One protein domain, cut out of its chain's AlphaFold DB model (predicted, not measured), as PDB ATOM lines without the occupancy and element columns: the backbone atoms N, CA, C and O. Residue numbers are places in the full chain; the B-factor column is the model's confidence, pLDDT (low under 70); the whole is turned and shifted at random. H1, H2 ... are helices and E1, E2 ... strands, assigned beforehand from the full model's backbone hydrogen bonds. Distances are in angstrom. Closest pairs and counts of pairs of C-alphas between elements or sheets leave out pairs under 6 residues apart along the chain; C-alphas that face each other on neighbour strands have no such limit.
ATOM      1  N   PHE A 627     161.402 164.756 182.178       91.38
ATOM      2  CA  PHE A 627     162.767 164.261 182.010       91.38
ATOM      3  C   PHE A 627     163.718 164.860 183.054       91.38
ATOM      4  O   PHE A 627     164.399 164.122 183.763       91.38
ATOM      5  N   GLU A 628     163.691 166.181 183.226       90.69
ATOM      6  CA  GLU A 628     164.469 166.910 184.232       90.69
ATOM      7  C   GLU A 628     164.084 166.504 185.656       90.69
ATOM      8  O   GLU A 628     164.947 166.299 186.506       90.69
ATOM      9  N   VAL A 629     162.787 166.301 185.911       92.88
ATOM     10  CA  VAL A 629     162.293 165.775 187.193       92.88
ATOM     11  C   VAL A 629     162.834 164.369 187.450       92.88
ATOM     12  O   VAL A 629     163.277 164.077 188.556       92.88
ATOM     13  N   HIS A 630     162.841 163.498 186.439       92.81
ATOM     14  CA  HIS A 630     163.408 162.158 186.560       92.81
ATOM     15  C   HIS A 630     164.935 162.191 186.762       92.81
ATOM     16  O   HIS A 630     165.441 161.464 187.614       92.81
ATOM     17  N   LYS A 631     165.669 163.064 186.051       92.19
ATOM     18  CA  LYS A 631     167.116 163.298 186.238       92.19
ATOM     19  C   LYS A 631     167.414 163.740 187.675       92.19
ATOM     20  O   LYS A 631     168.261 163.139 188.335       92.19
ATOM     21  N   PHE A 632     166.668 164.723 188.182       93.88
ATOM     22  CA  PHE A 632     166.774 165.241 189.547       93.88
ATOM     23  C   PHE A 632     166.463 164.180 190.611       93.88
ATOM     24  O   PHE A 632     167.270 163.957 191.513       93.88
ATOM     25  N   LEU A 633     165.329 163.477 190.489       92.81
ATOM     26  CA  LEU A 633     164.955 162.420 191.431       92.81
ATOM     27  C   LEU A 633     165.985 161.285 191.420       92.81
ATOM     28  O   LEU A 633     166.411 160.859 192.486       92.81
ATOM     29  N   LYS A 634     166.474 160.864 190.244       92.69
ATOM     30  CA  LYS A 634     167.535 159.854 190.127       92.69
ATOM     31  C   LYS A 634     168.847 160.307 190.780       92.69
ATOM     32  O   LYS A 634     169.457 159.510 191.488       92.69
ATOM     33  N   LYS A 635     169.268 161.569 190.601       91.00
ATOM     34  CA  LYS A 635     170.429 162.143 191.313       91.00
ATOM     35  C   LYS A 635     170.248 162.060 192.834       91.00
ATOM     36  O   LYS A 635     171.158 161.617 193.530       91.00
ATOM     37  N   ILE A 636     169.074 162.435 193.343       88.31
ATOM     38  CA  ILE A 636     168.752 162.376 194.777       88.31
ATOM     39  C   ILE A 636     168.733 160.931 195.300       88.31
ATOM     40  O   ILE A 636     169.392 160.651 196.298       88.31
ATOM     41  N   THR A 637     168.048 160.004 194.627       87.56
ATOM     42  CA  THR A 637     167.985 158.593 195.041       87.56
ATOM     43  C   THR A 637     169.371 157.944 195.045       87.56
ATOM     44  O   THR A 637     169.731 157.311 196.031       87.56
ATOM     45  N   ASN A 638     170.188 158.176 194.010       87.94
ATOM     46  CA  ASN A 638     171.558 157.653 193.940       87.94
ATOM     47  C   ASN A 638     172.464 158.182 195.070       87.94
ATOM     48  O   ASN A 638     173.385 157.490 195.501       87.94
ATOM     49  N   ARG A 639     172.225 159.413 195.549       83.75
ATOM     50  CA  ARG A 639     172.960 160.007 196.679       83.75
ATOM     51  C   ARG A 639     172.560 159.386 198.021       83.75
ATOM     52  O   ARG A 639     173.358 159.380 198.953       83.75
ATOM     53  N   PHE A 640     171.339 158.859 198.114       81.56
ATOM     54  CA  PHE A 640     170.732 158.357 199.345       81.56
ATOM     55  C   PHE A 640     170.196 156.923 199.166       81.56
ATOM     56  O   PHE A 640     169.053 156.634 199.500       81.56
ATOM     57  N   ASN A 641     171.046 156.010 198.673       77.81
ATOM     58  CA  ASN A 641     170.687 154.624 198.311       77.81
ATOM     59  C   ASN A 641     169.935 153.814 199.394       77.81
ATOM     60  O   ASN A 641     169.241 152.852 199.064       77.81
ATOM     61  N   ASN A 642     170.042 154.183 200.675       78.88
ATOM     62  CA  ASN A 642     169.278 153.560 201.755       78.88
ATOM     63  C   ASN A 642     167.994 154.349 202.036       78.88
ATOM     64  O   ASN A 642     168.057 155.518 202.406       78.88
ATOM     65  N   LYS A 643     166.839 153.666 202.024       80.75
ATOM     66  CA  LYS A 643     165.525 154.217 202.437       80.75
ATOM     67  C   LYS A 643     165.486 154.755 203.877       80.75
ATOM     68  O   LYS A 643     164.530 155.422 204.263       80.75
ATOM     69  N   SER A 644     166.493 154.433 204.688       84.00
ATOM     70  CA  SER A 644     166.680 154.996 206.023       84.00
ATOM     71  C   SER A 644     167.376 156.360 206.013       84.00
ATOM     72  O   SER A 644     167.385 157.003 207.045       84.00
ATOM     73  N   MET A 645     167.952 156.854 204.915       88.50
ATOM     74  CA  MET A 645     168.620 158.161 204.910       88.50
ATOM     75  C   MET A 645     167.649 159.313 204.633       88.50
ATOM     76  O   MET A 645     166.706 159.205 203.851       88.50
ATOM     77  N   CYS A 646     167.891 160.461 205.267       90.12
ATOM     78  CA  CYS A 646     167.145 161.677 204.979       90.12
ATOM     79  C   CYS A 646     167.498 162.218 203.586       90.12
ATOM     80  O   CYS A 646     168.613 162.689 203.365       90.12
ATOM     81  N   HIS A 647     166.501 162.294 202.701       87.19
ATOM     82  CA  HIS A 647     166.617 162.792 201.322       87.19
ATOM     83  C   HIS A 647     167.010 164.280 201.155       87.19
ATOM     84  O   HIS A 647     167.004 164.795 200.038       87.19
ATOM     85  N   GLN A 648     167.339 164.986 202.243       91.50
ATOM     86  CA  GLN A 648     167.879 166.349 202.217       91.50
ATOM     87  C   GLN A 648     169.353 166.404 202.636       91.50
ATOM     88  O   GLN A 648     170.151 167.067 201.983       91.50
ATOM     89  N   CYS A 649     169.701 165.761 203.753       91.50
ATOM     90  CA  CYS A 649     170.995 165.929 204.425       91.50
ATOM     91  C   CYS A 649     171.794 164.626 204.579       91.50
ATOM     92  O   CYS A 649     172.868 164.644 205.174       91.50
ATOM     93  N   GLY A 650     171.274 163.487 204.109       88.94
ATOM     94  CA  GLY A 650     171.932 162.179 204.190       88.94
ATOM     95  C   GLY A 650     172.031 161.562 205.586       88.94
ATOM     96  O   GLY A 650     172.465 160.421 205.701       88.94
ATOM     97  N   LYS A 651     171.609 162.261 206.651       89.06
ATOM     98  CA  LYS A 651     171.591 161.712 208.018       89.06
ATOM     99  C   LYS A 651     170.761 160.426 208.060       89.06
ATOM    100  O   LYS A 651     169.641 160.405 207.541       89.06
ATOM    101  N   ASN A 652     171.292 159.377 208.692       87.44
ATOM    102  CA  ASN A 652     170.557 158.129 208.867       87.44
ATOM    103  C   ASN A 652     169.381 158.339 209.833       87.44
ATOM    104  O   ASN A 652     169.508 158.972 210.879       87.44
ATOM    105  N   MET A 653     168.220 157.822 209.457       82.62
ATOM    106  CA  MET A 653     166.973 157.853 210.213       82.62
ATOM    107  C   MET A 653     166.802 156.502 210.889       82.62
ATOM    108  O   MET A 653     165.920 155.719 210.530       82.62
ATOM    109  N   ASP A 654     167.673 156.231 211.858       80.56
ATOM    110  CA  ASP A 654     167.663 154.984 212.617       80.56
ATOM    111  C   ASP A 654     166.282 154.710 213.238       80.56
ATOM    112  O   ASP A 654     165.433 155.602 213.379       80.56
ATOM    113  N   ASN A 655     166.044 153.470 213.671       74.81
ATOM    114  CA  ASN A 655     164.773 153.078 214.289       74.81
ATOM    115  C   ASN A 655     164.388 153.969 215.490       74.81
ATOM    116  O   ASN A 655     163.204 154.186 215.738       74.81
ATOM    117  N   PHE A 656     165.369 154.559 216.184       72.25
ATOM    118  CA  PHE A 656     165.142 155.559 217.227       72.25
ATOM    119  C   PHE A 656     164.529 156.863 216.680       72.25
ATOM    120  O   PHE A 656     163.438 157.253 217.097       72.25
ATOM    121  N   MET A 657     165.174 157.494 215.689       64.25
ATOM    122  CA  MET A 657     164.659 158.688 214.997       64.25
ATOM    123  C   MET A 657     163.266 158.429 214.413       64.25
ATOM    124  O   MET A 657     162.378 159.269 214.491       64.25
ATOM    125  N   THR A 658     163.067 157.227 213.877       67.12
ATOM    126  CA  THR A 658     161.807 156.751 213.297       67.12
ATOM    127  C   THR A 658     160.669 156.641 214.311       67.12
ATOM    128  O   THR A 658     159.521 156.886 213.950       67.12
ATOM    129  N   LYS A 659     160.977 156.272 215.559       73.50
ATOM    130  CA  LYS A 659     159.986 156.037 216.618       73.50
ATOM    131  C   LYS A 659     159.650 157.298 217.419       73.50
ATOM    132  O   LYS A 659     158.518 157.422 217.875       73.50
ATOM    133  N   TYR A 660     160.608 158.213 217.588       69.12
ATOM    134  CA  TYR A 660     160.465 159.361 218.496       69.12
ATOM    135  C   TYR A 660     160.450 160.735 217.816       69.12
ATOM    136  O   TYR A 660     159.905 161.674 218.391       69.12
ATOM    137  N   ILE A 661     160.986 160.881 216.598       70.44
ATOM    138  CA  ILE A 661     160.917 162.149 215.860       70.44
ATOM    139  C   ILE A 661     159.808 162.073 214.815       70.44
ATOM    140  O   ILE A 661     159.759 161.169 213.980       70.44
ATOM    141  N   LYS A 662     158.909 163.063 214.844       77.12
ATOM    142  CA  LYS A 662     157.826 163.204 213.868       77.12
ATOM    143  C   LYS A 662     158.419 163.473 212.482       77.12
ATOM    144  O   LYS A 662     158.701 164.620 212.130       77.12
ATOM    145  N   ARG A 663     158.613 162.397 211.714       80.19
ATOM    146  CA  ARG A 663     159.099 162.432 210.330       80.19
ATOM    147  C   ARG A 663     158.299 163.450 209.519       80.19
ATOM    148  O   ARG A 663     157.071 163.496 209.582       80.19
ATOM    149  N   CYS A 664     159.018 164.257 208.754       91.00
ATOM    150  CA  CYS A 664     158.441 165.231 207.843       91.00
ATOM    151  C   CYS A 664     158.415 164.630 206.431       91.00
ATOM    152  O   CYS A 664     159.367 163.958 206.040       91.00
ATOM    153  N   PHE A 665     157.354 164.858 205.655       93.44
ATOM    154  CA  PHE A 665     157.203 164.271 204.318       93.44
ATOM    155  C   PHE A 665     157.412 165.319 203.219       93.44
ATOM    156  O   PHE A 665     156.782 166.377 203.232       93.44
ATOM    157  N   CYS A 666     158.289 165.021 202.259       95.56
ATOM    158  CA  CYS A 666     158.492 165.814 201.054       95.56
ATOM    159  C   CYS A 666     157.569 165.291 199.950       95.56
ATOM    160  O   CYS A 666     157.860 164.272 199.323       95.56
ATOM    161  N   PHE A 667     156.490 166.019 199.658       96.44
ATOM    162  CA  PHE A 667     155.516 165.615 198.637       96.44
ATOM    163  C   PHE A 667     156.084 165.631 197.206       96.44
ATOM    164  O   PHE A 667     155.503 165.032 196.309       96.44
ATOM    165  N   PHE A 668     157.216 166.307 196.969       95.94
ATOM    166  CA  PHE A 668     157.857 166.325 195.651       95.94
ATOM    167  C   PHE A 668     158.610 165.021 195.355       95.94
ATOM    168  O   PHE A 668     158.410 164.407 194.307       95.94
ATOM    169  N   CYS A 669     159.455 164.590 196.297       93.81
ATOM    170  CA  CYS A 669     160.198 163.332 196.193       93.81
ATOM    171  C   CYS A 669     159.343 162.109 196.554       93.81
ATOM    172  O   CYS A 669     159.727 160.999 196.213       93.81
ATOM    173  N   MET A 670     158.197 162.317 197.217       93.31
ATOM    174  CA  MET A 670     157.368 161.287 197.856       93.31
ATOM    175  C   MET A 670     158.103 160.529 198.974       93.31
ATOM    176  O   MET A 670     157.913 159.331 199.158       93.31
ATOM    177  N   GLU A 671     158.940 161.242 199.732       92.88
ATOM    178  CA  GLU A 671     159.925 160.654 200.646       92.88
ATOM    179  C   GLU A 671     160.037 161.391 201.989       92.88
ATOM    180  O   GLU A 671     159.702 162.574 202.110       92.88
ATOM    181  N   ASN A 672     160.541 160.696 203.015       90.31
ATOM    182  CA  ASN A 672     160.688 161.244 204.369       90.31
ATOM    183  C   ASN A 672     161.992 162.047 204.569       90.31
ATOM    184  O   ASN A 672     163.049 161.715 204.028       90.31
ATOM    185  N   VAL A 673     161.934 163.070 205.428       92.75
ATOM    186  CA  VAL A 673     163.081 163.863 205.907       92.75
ATOM    187  C   VAL A 673     163.105 163.971 207.439       92.75
ATOM    188  O   VAL A 673     162.071 163.834 208.098       92.75
ATOM    189  N   CYS A 674     164.296 164.184 208.013       88.50
ATOM    190  CA  CYS A 674     164.559 163.977 209.444       88.50
ATOM    191  C   CYS A 674     164.041 165.058 210.388       88.50
ATOM    192  O   CYS A 674     163.764 164.761 211.546       88.50
ATOM    193  N   SER A 675     163.927 166.298 209.927       88.00
ATOM    194  CA  SER A 675     163.505 167.428 210.753       88.00
ATOM    195  C   SER A 675     162.749 168.457 209.919       88.00
ATOM    196  O   SER A 675     162.831 168.462 208.685       88.00
ATOM    197  N   LYS A 676     162.044 169.366 210.603       88.06
ATOM    198  CA  LYS A 676     161.429 170.540 209.972       88.06
ATOM    199  C   LYS A 676     162.478 171.400 209.248       88.06
ATOM    200  O   LYS A 676     162.194 171.913 208.180       88.06
ATOM    201  N   GLU A 677     163.709 171.459 209.755       90.31
ATOM    202  CA  GLU A 677     164.831 172.193 209.143       90.31
ATOM    203  C   GLU A 677     165.266 171.621 207.782       90.31
ATOM    204  O   GLU A 677     165.933 172.309 207.010       90.31
ATOM    205  N   CYS A 678     164.932 170.359 207.487       93.88
ATOM    206  CA  CYS A 678     165.166 169.748 206.178       93.88
ATOM    207  C   CYS A 678     164.027 170.013 205.180       93.88
ATOM    208  O   CYS A 678     164.226 169.845 203.971       93.88
ATOM    209  N   LEU A 679     162.854 170.440 205.660       94.69
ATOM    210  CA  LEU A 679     161.830 171.050 204.819       94.69
ATOM    211  C   LEU A 679     162.198 172.503 204.499       94.69
ATOM    212  O   LEU A 679     162.976 173.144 205.203       94.69
ATOM    213  N   ASN A 680     161.636 173.013 203.409       95.75
ATOM    214  CA  ASN A 680     161.523 174.447 203.198       95.75
ATOM    215  C   ASN A 680     160.311 174.973 203.993       95.75
ATOM    216  O   ASN A 680     159.291 174.284 204.076       95.75
ATOM    217  N   ASP A 681     160.420 176.168 204.573       94.38
ATOM    218  CA  ASP A 681     159.314 176.801 205.301       94.38
ATOM    219  C   ASP A 681     158.182 177.246 204.361       94.38
ATOM    220  O   ASP A 681     157.005 177.177 204.724       94.38
ATOM    221  N   ALA A 682     158.519 177.628 203.123       94.56
ATOM    222  CA  ALA A 682     157.540 177.846 202.070       94.56
ATOM    223  C   ALA A 682     156.995 176.509 201.545       94.56
ATOM    224  O   ALA A 682     157.729 175.548 201.286       94.56
ATOM    225  N   LYS A 683     155.677 176.463 201.341       95.12
ATOM    226  CA  LYS A 683     154.993 175.347 200.685       95.12
ATOM    227  C   LYS A 683     154.921 175.604 199.182       95.12
ATOM    228  O   LYS A 683     154.708 176.730 198.745       95.12
ATOM    229  N   PHE A 684     155.041 174.543 198.394       94.44
ATOM    230  CA  PHE A 684     155.109 174.619 196.937       94.44
ATOM    231  C   PHE A 684     153.987 173.813 196.303       94.44
ATOM    232  O   PHE A 684     153.632 172.736 196.783       94.44
ATOM    233  N   MET A 685     153.452 174.307 195.189       94.44
ATOM    234  CA  MET A 685     152.612 173.474 194.335       94.44
ATOM    235  C   MET A 685     153.488 172.545 193.507       94.44
ATOM    236  O   MET A 685     154.555 172.934 193.034       94.44
ATOM    237  N   ILE A 686     153.040 171.303 193.351       95.12
ATOM    238  CA  ILE A 686     153.825 170.238 192.731       95.12
ATOM    239  C   ILE A 686     153.163 169.884 191.400       95.12
ATOM    240  O   ILE A 686     152.110 169.241 191.408       95.12
ATOM    241  N   PRO A 687     153.760 170.243 190.246       93.19
ATOM    242  CA  PRO A 687     153.097 170.062 188.954       93.19
ATOM    243  C   PRO A 687     152.770 168.600 188.636       93.19
ATOM    244  O   PRO A 687     151.787 168.317 187.962       93.19
ATOM    245  N   ARG A 688     153.530 167.640 189.185       91.00
ATOM    246  CA  ARG A 688     153.203 166.209 189.097       91.00
ATOM    247  C   ARG A 688     151.857 165.856 189.751       91.00
ATOM    248  O   ARG A 688     151.134 165.034 189.195       91.00
ATOM    249  N   LEU A 689     151.515 166.453 190.896       92.06
ATOM    250  CA  LEU A 689     150.239 166.200 191.582       92.06
ATOM    251  C   LEU A 689     149.077 166.899 190.863       92.06
ATOM    252  O   LEU A 689     148.027 166.289 190.669       92.06
ATOM    253  N   PHE A 690     149.303 168.113 190.355       90.62
ATOM    254  CA  PHE A 690     148.374 168.782 189.441       90.62
ATOM    255  C   PHE A 690     148.088 167.921 188.195       90.62
ATOM    256  O   PHE A 690     146.929 167.665 187.875       90.62
ATOM    257  N   ASN A 691     149.121 167.385 187.538       85.81
ATOM    258  CA  ASN A 691     148.951 166.575 186.330       85.81
ATOM    259  C   ASN A 691     148.187 165.263 186.591       85.81
ATOM    260  O   ASN A 691     147.338 164.864 185.792       85.81
ATOM    261  N   LEU A 692     148.457 164.587 187.713       86.56
ATOM    262  CA  LEU A 692     147.870 163.277 188.029       86.56
ATOM    263  C   LEU A 692     146.485 163.355 188.688       86.56
ATOM    264  O   LEU A 692     145.610 162.553 188.362       86.56
ATOM    265  N   GLN A 693     146.289 164.293 189.615       90.00
ATOM    266  CA  GLN A 693     145.135 164.338 190.524       90.00
ATOM    267  C   GLN A 693     144.415 165.695 190.540       90.00
ATOM    268  O   GLN A 693     143.430 165.834 191.256       90.00
ATOM    269  N   PHE A 694     144.883 166.682 189.765       91.56
ATOM    270  CA  PHE A 694     144.411 168.072 189.819       91.56
ATOM    271  C   PHE A 694     144.582 168.729 191.204       91.56
ATOM    272  O   PHE A 694     143.875 169.671 191.558       91.56
ATOM    273  N   ASP A 695     145.557 168.257 191.989       93.62
ATOM    274  CA  ASP A 695     145.878 168.849 193.287       93.62
ATOM    275  C   ASP A 695     146.613 170.189 193.096       93.62
ATOM    276  O   ASP A 695     147.759 170.243 192.640       93.62
ATOM    277  N   LEU A 696     145.909 171.270 193.435       93.50
ATOM    278  CA  LEU A 696     146.378 172.658 193.438       93.50
ATOM    279  C   LEU A 696     146.640 173.162 194.873       93.50
ATOM    280  O   LEU A 696     146.484 174.345 195.177       93.50
ATOM    281  N   GLU A 697     146.957 172.283 195.820       94.94
ATOM    282  CA  GLU A 697     147.436 172.698 197.137       94.94
ATOM    283  C   GLU A 697     148.953 172.863 197.175       94.94
ATOM    284  O   GLU A 697     149.724 172.066 196.638       94.94
ATOM    285  N   GLN A 698     149.393 173.887 197.902       94.81
ATOM    286  CA  GLN A 698     150.793 174.030 198.269       94.81
ATOM    287  C   GLN A 698     151.137 173.008 199.361       94.81
ATOM    288  O   GLN A 698     150.592 173.049 200.468       94.81
ATOM    289  N   LYS A 699     152.071 172.104 199.066       96.31
ATOM    290  CA  LYS A 699     152.537 171.046 199.972       96.31
ATOM    291  C   LYS A 699     153.950 171.351 200.496       96.31
ATOM    292  O   LYS A 699     154.708 172.062 199.832       96.31
ATOM    293  N   PRO A 700     154.346 170.821 201.667       96.75
ATOM    294  CA  PRO A 700     155.730 170.901 202.119       96.75
ATOM    295  C   PRO A 700     156.661 170.071 201.219       96.75
ATOM    296  O   PRO A 700     156.329 168.965 200.780       96.75
ATOM    297  N   VAL A 701     157.857 170.603 200.972       96.81
ATOM    298  CA  VAL A 701     158.921 169.960 200.189       96.81
ATOM    299  C   VAL A 701     160.260 170.124 200.908       96.81
ATOM    300  O   VAL A 701     160.425 171.042 201.711       96.81
ATOM    301  N   CYS A 702     161.229 169.245 200.646       96.38
ATOM    302  CA  CYS A 702     162.588 169.424 201.156       96.38
ATOM    303  C   CYS A 702     163.291 170.608 200.473       96.38
ATOM    304  O   CYS A 702     162.910 171.016 199.371       96.38
ATOM    305  N   LYS A 703     164.323 171.169 201.114       96.00
ATOM    306  CA  LYS A 703     165.036 172.350 200.594       96.00
ATOM    307  C   LYS A 703     165.640 172.122 199.194       96.00
ATOM    308  O   LYS A 703     165.528 173.020 198.367       96.00
ATOM    309  N   LEU A 704     166.164 170.931 198.876       94.56
ATOM    310  CA  LEU A 704     166.630 170.576 197.521       94.56
ATOM    311  C   LEU A 704     165.493 170.637 196.486       94.56
ATOM    312  O   LEU A 704     165.656 171.216 195.415       94.56
ATOM    313  N   SER A 705     164.319 170.093 196.811       95.75
ATOM    314  CA  SER A 705     163.144 170.152 195.930       95.75
ATOM    315  C   SER A 705     162.605 171.571 195.765       95.75
ATOM    316  O   SER A 705     162.188 171.932 194.669       95.75
ATOM    317  N   ALA A 706     162.654 172.399 196.813       95.81
ATOM    318  CA  ALA A 706     162.333 173.821 196.708       95.81
ATOM    319  C   ALA A 706     163.306 174.552 195.766       95.81
ATOM    320  O   ALA A 706     162.866 175.312 194.909       95.81
ATOM    321  N   MET A 707     164.616 174.281 195.856       94.31
ATOM    322  CA  MET A 707     165.611 174.830 194.922       94.31
ATOM    323  C   MET A 707     165.332 174.406 193.473       94.31
ATOM    324  O   MET A 707     165.379 175.243 192.574       94.31
ATOM    325  N   PHE A 708     164.978 173.138 193.236       94.81
ATOM    326  CA  PHE A 708     164.594 172.656 191.906       94.81
ATOM    327  C   PHE A 708     163.323 173.338 191.376       94.81
ATOM    328  O   PHE A 708     163.308 173.811 190.240       94.81
ATOM    329  N   LEU A 709     162.271 173.449 192.193       94.25
ATOM    330  CA  LEU A 709     161.013 174.102 191.810       94.25
ATOM    331  C   LEU A 709     161.186 175.614 191.571       94.25
ATOM    332  O   LEU A 709     160.595 176.150 190.637       94.25
ATOM    333  N   ASN A 710     162.065 176.280 192.325       92.44
ATOM    334  CA  ASN A 710     162.460 177.673 192.081       92.44
ATOM    335  C   ASN A 710     163.252 177.859 190.772       92.44
ATOM    336  O   ASN A 710     163.215 178.938 190.184       92.44
ATOM    337  N   ARG A 711     163.956 176.826 190.287       91.31
ATOM    338  CA  ARG A 711     164.618 176.828 188.967       91.31
ATOM    339  C   ARG A 711     163.636 176.502 187.828       91.31
ATOM    340  O   ARG A 711     163.733 177.093 186.753       91.31
ATOM    341  N   ARG A 712     162.684 175.588 188.050       91.38
ATOM    342  CA  ARG A 712     161.690 175.111 187.064       91.38
ATOM    343  C   ARG A 712     160.299 175.719 187.321       91.38
ATOM    344  O   ARG A 712     159.354 175.024 187.690       91.38
TER     345      ARG A 712
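This is residues 627 to 712 of the 860 residues of a protein of Oxytricha trifallax (UniProt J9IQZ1). A small hairpin of two short strands, E1 and E2, sits in the middle, with long loops around it; helix H2 is at one end of the longest axis and helix H3 toward the other. The two longer helices, H1 and H4, lie lengthwise and near each other, and no helix touches another. The printed part has 86 residues, with four named helices and two named strands in the order H1, H2, E1, E2, H3, H4; the sheet E1 - E2 is antiparallel. The class is mostly helix, though under half of the residues are in named elements. The whole is compact, with a radius of gyration of the C-alphas of 12.9 A and spans of 36, 25 and 21 A.

H1, residues 627 to 639, is near H4, residues 703 to 711, with 10 pairs of C-alphas within 10 A. H1 is apart from H2, residues 655 to 660. E1, residues 664 to 666, and E2, residues 671 to 673, form a hairpin, antiparallel at 136 degrees between their directions. C-alphas 665 and 672 face each other at 4.6 A. N 666 and O 671 are within hydrogen-bond range at 2.8 A, as are N 673 and O 664 at 2.8 A. H3, residues 687 to 693, is apart from H4. E1 and H4 are only just apart, their closest C-alphas 8.2 A from each other. In H1, H2, H3 and H4 every O i to N i+4 pair is within hydrogen-bond range.

H1 begins at C-alpha 627, (162.767, 164.261, 182.010), and is 18.4 A long. H2 measures 8.7 A, E1 6.8 A, E2 6.9 A and H3 9.9 A. H4, 12.5 A long, ends at C-alpha 711, (164.618, 176.828, 188.967).

The C-alphas farthest apart, of Phe 627 and Tyr 660, are 36.9 A apart. The printed part has no cut. The links H1 to H2, 15 residues, and E2 to H3, 13 residues, are long. Mean pLDDT of the printed part is 89.2; residues 657, 658 and 660 are under 70.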